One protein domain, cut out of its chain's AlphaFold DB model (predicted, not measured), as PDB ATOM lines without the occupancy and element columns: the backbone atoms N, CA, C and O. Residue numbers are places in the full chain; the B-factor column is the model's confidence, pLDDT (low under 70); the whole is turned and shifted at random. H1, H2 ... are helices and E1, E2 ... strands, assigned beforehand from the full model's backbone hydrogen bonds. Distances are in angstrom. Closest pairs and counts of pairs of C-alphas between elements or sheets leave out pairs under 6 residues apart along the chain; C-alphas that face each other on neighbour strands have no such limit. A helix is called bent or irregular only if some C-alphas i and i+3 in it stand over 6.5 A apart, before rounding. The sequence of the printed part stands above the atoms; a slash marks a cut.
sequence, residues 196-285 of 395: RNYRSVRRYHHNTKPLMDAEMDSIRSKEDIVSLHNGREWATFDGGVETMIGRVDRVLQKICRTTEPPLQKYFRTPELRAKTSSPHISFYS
ATOM      1  N   ARG A 196     133.303 150.366 136.449       80.19
ATOM      2  CA  ARG A 196     133.497 149.194 135.592       80.19
ATOM      3  C   ARG A 196     132.751 147.968 136.104       80.19
ATOM      4  O   ARG A 196     132.083 147.304 135.309       80.19
ATOM      5  N   ASN A 197     132.857 147.657 137.396       84.06
ATOM      6  CA  ASN A 197     132.167 146.511 137.990       84.06
ATOM      7  C   ASN A 197     130.654 146.692 137.856       84.06
ATOM      8  O   ASN A 197     129.969 145.817 137.330       84.06
ATOM      9  N   TYR A 198     130.157 147.887 138.185       88.44
ATOM     10  CA  TYR A 198     128.761 148.261 137.978       88.44
ATOM     11  C   TYR A 198     128.314 148.091 136.516       88.44
ATOM     12  O   TYR A 198     127.294 147.457 136.241       88.44
ATOM     13  N   ARG A 199     129.096 148.599 135.551       87.62
ATOM     14  CA  ARG A 199     128.811 148.440 134.114       87.62
ATOM     15  C   ARG A 199     128.856 146.986 133.656       87.62
ATOM     16  O   ARG A 199     128.087 146.620 132.772       87.62
ATOM     17  N   SER A 200     129.728 146.167 134.235       86.56
ATOM     18  CA  SER A 200     129.853 144.744 133.901       86.56
ATOM     19  C   SER A 200     128.602 143.981 134.325       86.56
ATOM     20  O   SER A 200     128.020 143.267 133.507       86.56
ATOM     21  N   VAL A 201     128.117 144.218 135.548       89.25
ATOM     22  CA  VAL A 201     126.853 143.639 136.019       89.25
ATOM     23  C   VAL A 201     125.672 144.181 135.202       89.25
ATOM     24  O   VAL A 201     124.857 143.401 134.719       89.25
ATOM     25  N   ARG A 202     125.614 145.489 134.911       90.12
ATOM     26  CA  ARG A 202     124.599 146.071 134.004       90.12
ATOM     27  C   ARG A 202     124.594 145.431 132.615       90.12
ATOM     28  O   ARG A 202     123.528 145.172 132.064       90.12
ATOM     29  N   ARG A 203     125.770 145.190 132.034       88.81
ATOM     30  CA  ARG A 203     125.904 144.548 130.721       88.81
ATOM     31  C   ARG A 203     125.418 143.104 130.770       88.81
ATOM     32  O   ARG A 203     124.744 142.672 129.843       88.81
ATOM     33  N   TYR A 204     125.702 142.388 131.855       88.62
ATOM     34  CA  TYR A 204     125.153 141.056 132.079       88.62
ATOM     35  C   TYR A 204     123.619 141.077 132.179       88.62
ATOM     36  O   TYR A 204     122.959 140.318 131.476       88.62
ATOM     37  N   HIS A 205     123.046 141.995 132.964       89.00
ATOM     38  CA  HIS A 205     121.595 142.204 133.054       89.00
ATOM     39  C   HIS A 205     120.969 142.478 131.676       89.00
ATOM     40  O   HIS A 205     119.958 141.879 131.322       89.00
ATOM     41  N   HIS A 206     121.607 143.326 130.865       88.12
ATOM     42  CA  HIS A 206     121.145 143.657 129.516       88.12
ATOM     43  C   HIS A 206     121.220 142.473 128.537       88.12
ATOM     44  O   HIS A 206     120.290 142.252 127.764       88.12
ATOM     45  N   ASN A 207     122.325 141.722 128.554       87.62
ATOM     46  CA  ASN A 207     122.586 140.664 127.577       87.62
ATOM     47  C   ASN A 207     121.863 139.359 127.922       87.62
ATOM     48  O   ASN A 207     121.307 138.713 127.040       87.62
ATOM     49  N   THR A 208     121.885 138.970 129.195       85.19
ATOM     50  CA  THR A 208     121.336 137.690 129.659       85.19
ATOM     51  C   THR A 208     119.861 137.810 130.030       85.19
ATOM     52  O   THR A 208     119.159 136.805 130.005       85.19
ATOM     53  N   LYS A 209     119.396 139.020 130.384       89.50
ATOM     54  CA  LYS A 209     118.046 139.296 130.903       89.50
ATOM     55  C   LYS A 209     117.587 138.227 131.908       89.50
ATOM     56  O   LYS A 209     116.633 137.491 131.650       89.50
ATOM     57  N   PRO A 210     118.302 138.076 133.041       87.56
ATOM     58  CA  PRO A 210     118.014 137.003 133.985       87.56
ATOM     59  C   PRO A 210     116.677 137.176 134.722       87.56
ATOM     60  O   PRO A 210     116.146 136.187 135.203       87.56
ATOM     61  N   LEU A 211     116.145 138.396 134.825       91.69
ATOM     62  CA  LEU A 211     114.887 138.738 135.501       91.69
ATOM     63  C   LEU A 211     113.924 139.446 134.530       91.69
ATOM     64  O   LEU A 211     114.321 139.782 133.412       91.69
ATOM     65  N   MET A 212     112.684 139.692 134.962       89.81
ATOM     66  CA  MET A 212     111.754 140.553 134.221       89.81
ATOM     67  C   MET A 212     112.173 142.025 134.344       89.81
ATOM     68  O   MET A 212     112.977 142.391 135.205       89.81
ATOM     69  N   ASP A 213     111.641 142.875 133.461       87.44
ATOM     70  CA  ASP A 213     112.056 144.278 133.356       87.44
ATOM     71  C   ASP A 213     111.826 145.058 134.664       87.44
ATOM     72  O   ASP A 213     112.683 145.843 135.063       87.44
ATOM     73  N   ALA A 214     110.733 144.783 135.385       87.38
ATOM     74  CA  ALA A 214     110.418 145.450 136.649       87.38
ATOM     75  C   ALA A 214     111.501 145.227 137.724       87.38
ATOM     76  O   ALA A 214     111.947 146.172 138.375       87.38
ATOM     77  N   GLU A 215     111.978 143.995 137.893       87.38
ATOM     78  CA  GLU A 215     113.032 143.665 138.854       87.38
ATOM     79  C   GLU A 215     114.417 144.080 138.340       87.38
ATOM     80  O   GLU A 215     115.293 144.445 139.130       87.38
ATOM     81  N   MET A 216     114.621 144.074 137.018       84.94
ATOM     82  CA  MET A 216     115.850 144.541 136.372       84.94
ATOM     83  C   MET A 216     116.122 146.022 136.648       84.94
ATOM     84  O   MET A 216     117.280 146.439 136.696       84.94
ATOM     85  N   ASP A 217     115.069 146.814 136.834       87.00
ATOM     86  CA  ASP A 217     115.165 148.255 137.048       87.00
ATOM     87  C   ASP A 217     115.812 148.614 138.388       87.00
ATOM     88  O   ASP A 217     116.437 149.669 138.502       87.00
ATOM     89  N   SER A 218     115.785 147.699 139.363       85.12
ATOM     90  CA  SER A 218     116.414 147.885 140.676       85.12
ATOM     91  C   SER A 218     117.911 148.209 140.598       85.12
ATOM     92  O   SER A 218     118.408 149.022 141.374       85.12
ATOM     93  N   ILE A 219     118.637 147.646 139.623       88.25
ATOM     94  CA  ILE A 219     120.077 147.896 139.457       88.25
ATOM     95  C   ILE A 219     120.375 149.274 138.851       88.25
ATOM     96  O   ILE A 219     121.536 149.688 138.760       88.25
ATOM     97  N   ARG A 220     119.354 150.003 138.377       89.31
ATOM     98  CA  ARG A 220     119.560 151.283 137.694       89.31
ATOM     99  C   ARG A 220     119.930 152.420 138.644       89.31
ATOM    100  O   ARG A 220     120.665 153.305 138.207       89.31
ATOM    101  N   SER A 221     119.516 152.341 139.906       90.19
ATOM    102  CA  SER A 221     119.843 153.286 140.984       90.19
ATOM    103  C   SER A 221     121.284 153.114 141.467       90.19
ATOM    104  O   SER A 221     121.533 152.534 142.520       90.19
ATOM    105  N   LYS A 222     122.261 153.568 140.671       89.50
ATOM    106  CA  LYS A 222     123.702 153.353 140.911       89.50
ATOM    107  C   LYS A 222     124.158 153.860 142.283       89.50
ATOM    108  O   LYS A 222     125.018 153.251 142.912       89.50
ATOM    109  N   GLU A 223     123.607 154.985 142.716       88.12
ATOM    110  CA  GLU A 223     123.884 155.648 143.989       88.12
ATOM    111  C   GLU A 223     123.518 154.811 145.217       88.12
ATOM    112  O   GLU A 223     124.150 154.995 146.257       88.12
ATOM    113  N   ASP A 224     122.565 153.888 145.060       91.88
ATOM    114  CA  ASP A 224     122.019 153.003 146.092       91.88
ATOM    115  C   ASP A 224     122.564 151.567 145.971       91.88
ATOM    116  O   ASP A 224     121.991 150.630 146.522       91.88
ATOM    117  N   ILE A 225     123.644 151.359 145.204       92.12
ATOM    118  CA  ILE A 225     124.326 150.065 145.099       92.12
ATOM    119  C   ILE A 225     125.583 150.059 145.966       92.12
ATOM    120  O   ILE A 225     126.457 150.920 145.843       92.12
ATOM    121  N   VAL A 226     125.708 149.006 146.767       91.81
ATOM    122  CA  VAL A 226     126.872 148.689 147.593       91.81
ATOM    123  C   VAL A 226     127.518 147.385 147.137       91.81
ATOM    124  O   VAL A 226     126.871 146.498 146.576       91.81
ATOM    125  N   SER A 227     128.824 147.279 147.364       89.12
ATOM    126  CA  SER A 227     129.589 146.055 147.152       89.12
ATOM    127  C   SER A 227     129.863 145.383 148.494       89.12
ATOM    128  O   SER A 227     130.341 146.039 149.419       89.12
ATOM    129  N   LEU A 228     129.625 144.070 148.595       86.94
ATOM    130  CA  LEU A 228     130.065 143.288 149.765       86.94
ATOM    131  C   LEU A 228     131.588 143.112 149.821       86.94
ATOM    132  O   LEU A 228     132.126 142.669 150.834       86.94
ATOM    133  N   HIS A 229     132.296 143.435 148.740       79.62
ATOM    134  CA  HIS A 229     133.740 143.311 148.706       79.62
ATOM    135  C   HIS A 229     134.405 144.368 149.597       79.62
ATOM    136  O   HIS A 229     134.344 145.571 149.327       79.62
ATOM    137  N   ASN A 230     135.085 143.899 150.642       64.44
ATOM    138  CA  ASN A 230     135.842 144.742 151.553       64.44
ATOM    139  C   ASN A 230     137.247 144.986 150.980       64.44
ATOM    140  O   ASN A 230     138.193 144.264 151.278       64.44
ATOM    141  N   GLY A 231     137.371 145.968 150.087       60.16
ATOM    142  CA  GLY A 231     138.634 146.261 149.418       60.16
ATOM    143  C   GLY A 231     138.685 147.695 148.916       60.16
ATOM    144  O   GLY A 231     138.229 147.997 147.818       60.16
ATOM    145  N   ARG A 232     139.314 148.587 149.692       54.22
ATOM    146  CA  ARG A 232     139.602 149.987 149.310       54.22
ATOM    147  C   ARG A 232     140.557 150.093 148.097       54.22
ATOM    148  O   ARG A 232     140.929 151.185 147.697       54.22
ATOM    149  N   GLU A 233     141.020 148.971 147.542       55.97
ATOM    150  CA  GLU A 233     142.130 148.913 146.582       55.97
ATOM    151  C   GLU A 233     141.751 149.126 145.106       55.97
ATOM    152  O   GLU A 233     142.642 149.447 144.330       55.97
ATOM    153  N   TRP A 234     140.470 149.071 144.706       54.34
ATOM    154  CA  TRP A 234     140.127 149.053 143.266       54.34
ATOM    155  C   TRP A 234     139.285 150.222 142.746       54.34
ATOM    156  O   TRP A 234     139.359 150.533 141.561       54.34
ATOM    157  N   ALA A 235     138.508 150.914 143.585       51.84
ATOM    158  CA  ALA A 235     137.531 151.891 143.086       51.84
ATOM    159  C   ALA A 235     138.164 153.161 142.481       51.84
ATOM    160  O   ALA A 235     137.651 153.693 141.497       51.84
ATOM    161  N   THR A 236     139.283 153.637 143.033       53.56
ATOM    162  CA  THR A 236     139.966 154.870 142.597       53.56
ATOM    163  C   THR A 236     140.945 154.667 141.442       53.56
ATOM    164  O   THR A 236     141.246 155.625 140.734       53.56
ATOM    165  N   PHE A 237     141.432 153.441 141.225       57.94
ATOM    166  CA  PHE A 237     142.518 153.162 140.275       57.94
ATOM    167  C   PHE A 237     142.063 152.471 138.982       57.94
ATOM    168  O   PHE A 237     142.818 152.444 138.009       57.94
ATOM    169  N   ASP A 238     140.823 151.978 138.928       62.91
ATOM    170  CA  ASP A 238     140.318 151.100 137.861       62.91
ATOM    171  C   ASP A 238     140.488 151.688 136.445       62.91
ATOM    172  O   ASP A 238     141.031 151.037 135.557       62.91
ATOM    173  N   GLY A 239     140.114 152.955 136.229       64.88
ATOM    174  CA  GLY A 239     140.156 153.562 134.888       64.88
ATOM    175  C   GLY A 239     141.575 153.760 134.333       64.88
ATOM    176  O   GLY A 239     141.835 153.525 133.148       64.88
ATOM    177  N   GLY A 240     142.513 154.175 135.190       67.06
ATOM    178  CA  GLY A 240     143.912 154.386 134.812       67.06
ATOM    179  C   GLY A 240     144.665 153.068 134.640       67.06
ATOM    180  O   GLY A 240     145.356 152.873 133.636       67.06
ATOM    181  N   VAL A 241     144.472 152.141 135.580       69.62
ATOM    182  CA  VAL A 241     145.103 150.819 135.571       69.62
ATOM    183  C   VAL A 241     144.614 149.987 134.391       69.62
ATOM    184  O   VAL A 241     145.443 149.411 133.698       69.62
ATOM    185  N   GLU A 242     143.317 149.973 134.072       71.06
ATOM    186  CA  GLU A 242     142.807 149.250 132.898       71.06
ATOM    187  C   GLU A 242     143.410 149.787 131.594       71.06
ATOM    188  O   GLU A 242     143.832 149.017 130.729       71.06
ATOM    189  N   THR A 243     143.534 151.112 131.476       75.06
ATOM    190  CA  THR A 243     144.190 151.737 130.322       75.06
ATOM    191  C   THR A 243     145.660 151.324 130.234       75.06
ATOM    192  O   THR A 243     146.169 151.063 129.142       75.06
ATOM    193  N   MET A 244     146.351 151.247 131.373       71.94
ATOM    194  CA  MET A 244     147.758 150.869 131.440       71.94
ATOM    195  C   MET A 244     147.961 149.380 131.147       71.94
ATOM    196  O   MET A 244     148.777 149.053 130.290       71.94
ATOM    197  N   ILE A 245     147.168 148.492 131.750       77.56
ATOM    198  CA  ILE A 245     147.146 147.053 131.459       77.56
ATOM    199  C   ILE A 245     146.851 146.835 129.977       77.56
ATOM    200  O   ILE A 245     147.592 146.117 129.318       77.56
ATOM    201  N   GLY A 246     145.843 147.506 129.414       77.94
ATOM    202  CA  GLY A 246     145.519 147.402 127.992       77.94
ATOM    203  C   GLY A 246     146.638 147.910 127.077       77.94
ATOM    204  O   GLY A 246     146.857 147.359 126.000       77.94
ATOM    205  N   ARG A 247     147.388 148.944 127.486       81.81
ATOM    206  CA  ARG A 247     148.592 149.390 126.762       81.81
ATOM    207  C   ARG A 247     149.706 148.353 126.844       81.81
ATOM    208  O   ARG A 247     150.280 148.034 125.806       81.81
ATOM    209  N   VAL A 248     149.992 147.827 128.035       79.69
ATOM    210  CA  VAL A 248     151.005 146.783 128.245       79.69
ATOM    211  C   VAL A 248     150.650 145.541 127.436       79.69
ATOM    212  O   VAL A 248     151.512 145.016 126.745       79.69
ATOM    213  N   ASP A 249     149.386 145.129 127.430       80.25
ATOM    214  CA  ASP A 249     148.904 143.973 126.674       80.25
ATOM    215  C   ASP A 249     149.102 144.159 125.165       80.25
ATOM    216  O   ASP A 249     149.629 143.276 124.497       80.25
ATOM    217  N   ARG A 250     148.797 145.349 124.620       81.50
ATOM    218  CA  ARG A 250     149.067 145.674 123.204       81.50
ATOM    219  C   ARG A 250     150.557 145.695 122.877       81.50
ATOM    220  O   ARG A 250     150.953 145.280 121.789       81.50
ATOM    221  N   VAL A 251     151.383 146.225 123.777       82.25
ATOM    222  CA  VAL A 251     152.843 146.239 123.609       82.25
ATOM    223  C   VAL A 251     153.376 144.808 123.626       82.25
ATOM    224  O   VAL A 251     154.116 144.425 122.724       82.25
ATOM    225  N   LEU A 252     152.932 143.995 124.582       80.12
ATOM    226  CA  LEU A 252     153.324 142.599 124.711       80.12
ATOM    227  C   LEU A 252     152.838 141.772 123.516       80.12
ATOM    228  O   LEU A 252     153.594 140.963 122.996       80.12
ATOM    229  N   GLN A 253     151.640 142.041 122.994       82.06
ATOM    230  CA  GLN A 253     151.131 141.424 121.767       82.06
ATOM    231  C   GLN A 253     152.014 141.752 120.554       82.06
ATOM    232  O   GLN A 253     152.329 140.866 119.758       82.06
ATOM    233  N   LYS A 254     152.462 143.009 120.420       81.75
ATOM    234  CA  LYS A 254     153.393 143.416 119.354       81.75
ATOM    235  C   LYS A 254     154.765 142.751 119.491       81.75
ATOM    236  O   LYS A 254     155.340 142.365 118.478       81.75
ATOM    237  N   ILE A 255     155.274 142.613 120.717       82.25
ATOM    238  CA  ILE A 255     156.587 142.012 121.002       82.25
ATOM    239  C   ILE A 255     156.552 140.489 120.810       82.25
ATOM    240  O   ILE A 255     157.417 139.929 120.144       82.25
ATOM    241  N   CYS A 256     155.543 139.817 121.363       75.06
ATOM    242  CA  CYS A 256     155.441 138.358 121.382       75.06
ATOM    243  C   CYS A 256     154.762 137.762 120.138       75.06
ATOM    244  O   CYS A 256     154.706 136.541 120.027       75.06
ATOM    245  N   ARG A 257     154.248 138.587 119.208       76.56
ATOM    246  CA  ARG A 257     153.535 138.157 117.984       76.56
ATOM    247  C   ARG A 257     152.446 137.104 118.256       76.56
ATOM    248  O   ARG A 257     152.246 136.185 117.465       76.56
ATOM    249  N   THR A 258     151.744 137.219 119.380       72.06
ATOM    250  CA  THR A 258     150.684 136.280 119.759       72.06
ATOM    251  C   THR A 258     149.337 136.690 119.167       72.06
ATOM    252  O   THR A 258     148.981 137.868 119.127       72.06
ATOM    253  N   THR A 259     148.566 135.698 118.718       65.12
ATOM    254  CA  THR A 259     147.219 135.881 118.149       65.12
ATOM    255  C   THR A 259     146.198 136.296 119.212       65.12
ATOM    256  O   THR A 259     145.249 137.010 118.907       65.12
ATOM    257  N   GLU A 260     146.430 135.901 120.467       68.25
ATOM    258  CA  GLU A 260     145.624 136.282 121.629       68.25
ATOM    259  C   GLU A 260     146.394 137.225 122.571       68.25
ATOM    260  O   GLU A 260     147.627 137.124 122.667       68.25
ATOM    261  N   PRO A 261     145.683 138.113 123.290       69.44
ATOM    262  CA  PRO A 261     146.267 138.964 124.321       69.44
ATOM    263  C   PRO A 261     146.906 138.125 125.450       69.44
ATOM    264  O   PRO A 261     146.210 137.390 126.166       69.44
ATOM    265  N   PRO A 262     148.236 138.201 125.631       75.12
ATOM    266  CA  PRO A 262     148.975 137.354 126.568       75.12
ATOM    267  C   PRO A 262     148.576 137.583 128.031       75.12
ATOM    268  O   PRO A 262     148.508 136.620 128.802       75.12
ATOM    269  N   LEU A 263     148.249 138.822 128.420       73.25
ATOM    270  CA  LEU A 263     147.809 139.109 129.788       73.25
ATOM    271  C   LEU A 263     146.431 138.514 130.072       73.25
ATOM    272  O   LEU A 263     146.198 137.992 131.161       73.25
ATOM    273  N   GLN A 264     145.541 138.485 129.078       70.75
ATOM    274  CA  GLN A 264     144.229 137.858 129.224       70.75
ATOM    275  C   GLN A 264     144.349 136.356 129.518       70.75
ATOM    276  O   GLN A 264     143.618 135.820 130.353       70.75
ATOM    277  N   LYS A 265     145.306 135.669 128.881       76.06
ATOM    278  CA  LYS A 265     145.590 134.252 129.151       76.06
ATOM    279  C   LYS A 265     146.164 134.046 130.552       76.06
ATOM    280  O   LYS A 265     145.786 133.082 131.217       76.06
ATOM    281  N   TYR A 266     147.031 134.952 131.004       79.44
ATOM    282  CA  TYR A 266     147.624 134.914 132.339       79.44
ATOM    283  C   TYR A 266     146.590 135.159 133.450       79.44
ATOM    284  O   TYR A 266     146.584 134.446 134.452       79.44
ATOM    285  N   PHE A 267     145.668 136.104 133.268       80.56
ATOM    286  CA  PHE A 267     144.649 136.430 134.269       80.56
ATOM    287  C   PHE A 267     143.522 135.393 134.380       80.56
ATOM    288  O   PHE A 267     142.807 135.377 135.383       80.56
ATOM    289  N   ARG A 268     143.355 134.511 133.386       78.62
ATOM    290  CA  ARG A 268     142.315 133.470 133.382       78.62
ATOM    291  C   ARG A 268     142.864 132.138 133.892       78.62
ATOM    292  O   ARG A 268     143.505 131.413 133.126       78.62
ATOM    293  N   THR A 269     142.562 131.794 135.144       81.00
ATOM    294  CA  THR A 269     142.827 130.458 135.708       81.00
ATOM    295  C   THR A 269     141.947 129.392 135.039       81.00
ATOM    296  O   THR A 269     140.876 129.728 134.521       81.00
ATOM    297  N   PRO A 270     142.378 128.115 135.005       76.31
ATOM    298  CA  PRO A 270     141.550 127.028 134.478       76.31
ATOM    299  C   PRO A 270     140.213 126.911 135.229       76.31
ATOM    300  O   PRO A 270     139.173 126.760 134.596       76.31
ATOM    301  N   GLU A 271     140.218 127.119 136.546       76.25
ATOM    302  CA  GLU A 271     139.019 127.117 137.397       76.25
ATOM    303  C   GLU A 271     138.021 128.229 137.039       76.25
ATOM    304  O   GLU A 271     136.827 127.976 136.897       76.25
ATOM    305  N   LEU A 272     138.482 129.468 136.809       76.00
ATOM    306  CA  LEU A 272     137.591 130.568 136.406       76.00
ATOM    307  C   LEU A 272     137.006 130.357 135.008       76.00
ATOM    308  O   LEU A 272     135.900 130.818 134.730       76.00
ATOM    309  N   ARG A 273     137.727 129.665 134.117       76.94
ATOM    310  CA  ARG A 273     137.188 129.284 132.802       76.94
ATOM    311  C   ARG A 273     136.093 128.234 132.933       76.94
ATOM    312  O   ARG A 273     135.157 128.270 132.148       76.94
ATOM    313  N   ALA A 274     136.175 127.359 133.932       79.75
ATOM    314  CA  ALA A 274     135.149 126.358 134.183       79.75
ATOM    315  C   ALA A 274     133.819 126.961 134.679       79.75
ATOM    316  O   ALA A 274     132.801 126.290 134.590       79.75
ATOM    317  N   LYS A 275     133.779 128.216 135.158       79.06
ATOM    318  CA  LYS A 275     132.547 128.857 135.673       79.06
ATOM    319  C   LYS A 275     131.526 129.248 134.592       79.06
ATOM    320  O   LYS A 275     130.340 129.357 134.895       79.06
ATOM    321  N   THR A 276     131.965 129.509 133.360       81.06
ATOM    322  CA  THR A 276     131.092 129.964 132.263       81.06
ATOM    323  C   THR A 276     131.561 129.408 130.928       81.06
ATOM    324  O   THR A 276     132.742 129.478 130.595       81.06
ATOM    325  N   SER A 277     130.613 128.918 130.136       76.19
ATOM    326  CA  SER A 277     130.828 128.533 128.737       76.19
ATOM    327  C   SER A 277     130.518 129.683 127.772       76.19
ATOM    328  O   SER A 277     130.901 129.638 126.604       76.19
ATOM    329  N   SER A 278     129.824 130.727 128.239       74.62
ATOM    330  CA  SER A 278     129.409 131.850 127.398       74.62
ATOM    331  C   SER A 278     130.585 132.736 126.929       74.62
ATOM    332  O   SER A 278     131.453 133.097 127.729       74.62
ATOM    333  N   PRO A 279     130.611 133.166 125.647       72.62
ATOM    334  CA  PRO A 279     131.678 134.020 125.109       72.62
ATOM    335  C   PRO A 279     131.600 135.471 125.606       72.62
ATOM    336  O   PRO A 279     132.549 136.236 125.454       72.62
ATOM    337  N   HIS A 280     130.468 135.870 126.190       70.50
ATOM    338  CA  HIS A 280     130.207 137.242 126.625       70.50
ATOM    339  C   HIS A 280     130.612 137.518 128.078       70.50
ATOM    340  O   HIS A 280     130.576 138.674 128.501       70.50
ATOM    341  N   ILE A 281     130.991 136.485 128.838       75.12
ATOM    342  CA  ILE A 281     131.360 136.594 130.251       75.12
ATOM    343  C   ILE A 281     132.799 136.112 130.413       75.12
ATOM    344  O   ILE A 281     133.116 134.944 130.203       75.12
ATOM    345  N   SER A 282     133.687 137.027 130.792       74.56
ATOM    346  CA  SER A 282     135.090 136.723 131.064       74.56
ATOM    347  C   SER A 282     135.420 137.027 132.521       74.56
ATOM    348  O   SER A 282     135.377 138.189 132.928       74.56
ATOM    349  N   PHE A 283     135.783 135.994 133.280       76.75
ATOM    350  CA  PHE A 283     136.277 136.132 134.647       76.75
ATOM    351  C   PHE A 283     137.794 136.317 134.667       76.75
ATOM    352  O   PHE A 283     138.514 135.668 133.903       76.75
ATOM    353  N   TYR A 284     138.270 137.175 135.567       77.50
ATOM    354  CA  TYR A 284     139.690 137.424 135.791       77.50
ATOM    355  C   TYR A 284     140.030 137.200 137.258       77.50
ATOM    356  O   TYR A 284     139.275 137.596 138.136       77.50
ATOM    357  N   SER A 285     141.179 136.578 137.510       77.06
ATOM    358  CA  SER A 285     141.681 136.367 138.863       77.06
ATOM    359  C   SER A 285     142.179 137.689 139.445       77.06
ATOM    360  O   SER A 285     143.184 138.222 138.966       77.06
TER     361      SER A 285
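AT A GLANCE: This is residues 196 to 285 of the 395 residues of an uncharacterized protein of Stagonospora sp. SRC1lsM3a (UniProt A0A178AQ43). A long helix, H3, makes one arm of a loose, open arch; at the other end of the arch two shorter helices, H1 and H2, run side by side in opposite ways, and the strand E1 with the loop after it spans from H2 over to H3. Beyond the far end of H3 the chain folds back through the short helices H4 and H5, with H4 packed on H3, and residues 228 to 233 and 254 to 259 stick out. The printed part has 90 residues, with five named helices and one named strand in the order H1, H2, E1, H3, H4, H5; E1 pairs with no named strand, and the class is mostly helix. The whole is loose, with a radius of gyration of the C-alphas of 16.0 A, and elongated, spanning 48 by 31 by 20 A.

IN THESE COORDINATES: H3, the longest helix, holds residues 238 to 256 and is 25.7 A long from first to last C-alpha; C-alpha 238 is at (140.318, 151.100, 137.861) and C-alpha 256 at (155.441, 138.358, 121.382). After it come H4, residues 262 to 267, 8.9 A, and H5, residues 270 to 274, 6.4 A, which ends with C-alpha 274 at (135.149, 126.358, 134.183). Before it come H1, residues 196 to 208, 17.8 A, beginning with C-alpha 196 at (133.497, 149.194, 135.592), then H2, residues 213 to 220, 11.1 A, and E1, residues 225 to 227, 6.9 A. H2 is neither bent nor irregular, but only just: C-alphas 216 and 219 are 6.2 A apart.

HOW THE PARTS SIT: H3 touches H4 with residues 249 to 253 alone, at a steep tilt of 47 degrees, opposite ways; their closest C-alphas are those of Asp 249 and Leu 263, 5.9 A apart. H5 touches no helix and is apart from H3 and from H4. H3 is close to H1 but not clearly touching, about perpendicular at 78 degrees, with the closest C-alphas, of Arg 196 and Asp 238, 7.4 A apart. H1 and H2 are close but not clearly touching, at a shallow tilt of 11 degrees, opposite ways; the closest C-alphas, of His 205 and Met 216, are 7.0 A apart. The closest C-alphas of H2 and E1, those of Ile 219 and Ile 225, are 7.4 A apart, and E1 is apart from H1 and H3. In H1, H3, H4 and H5 every O i to N i+4 pair is within hydrogen-bond range; in H2 it is 1 of 4, beside 4 of 5 O i to N i+3 pairs.

THE WHOLE: The two C-alphas farthest apart, those of Ala 214 and Ile 255, are 48.9 A apart. The printed part has no cut and no long link; the link from E1 to H3, of 10 residues, is short, and the others are tight. The mean pLDDT of the printed part is 78.6, and it is under 70 at residues 230 to 241 and 259 to 261.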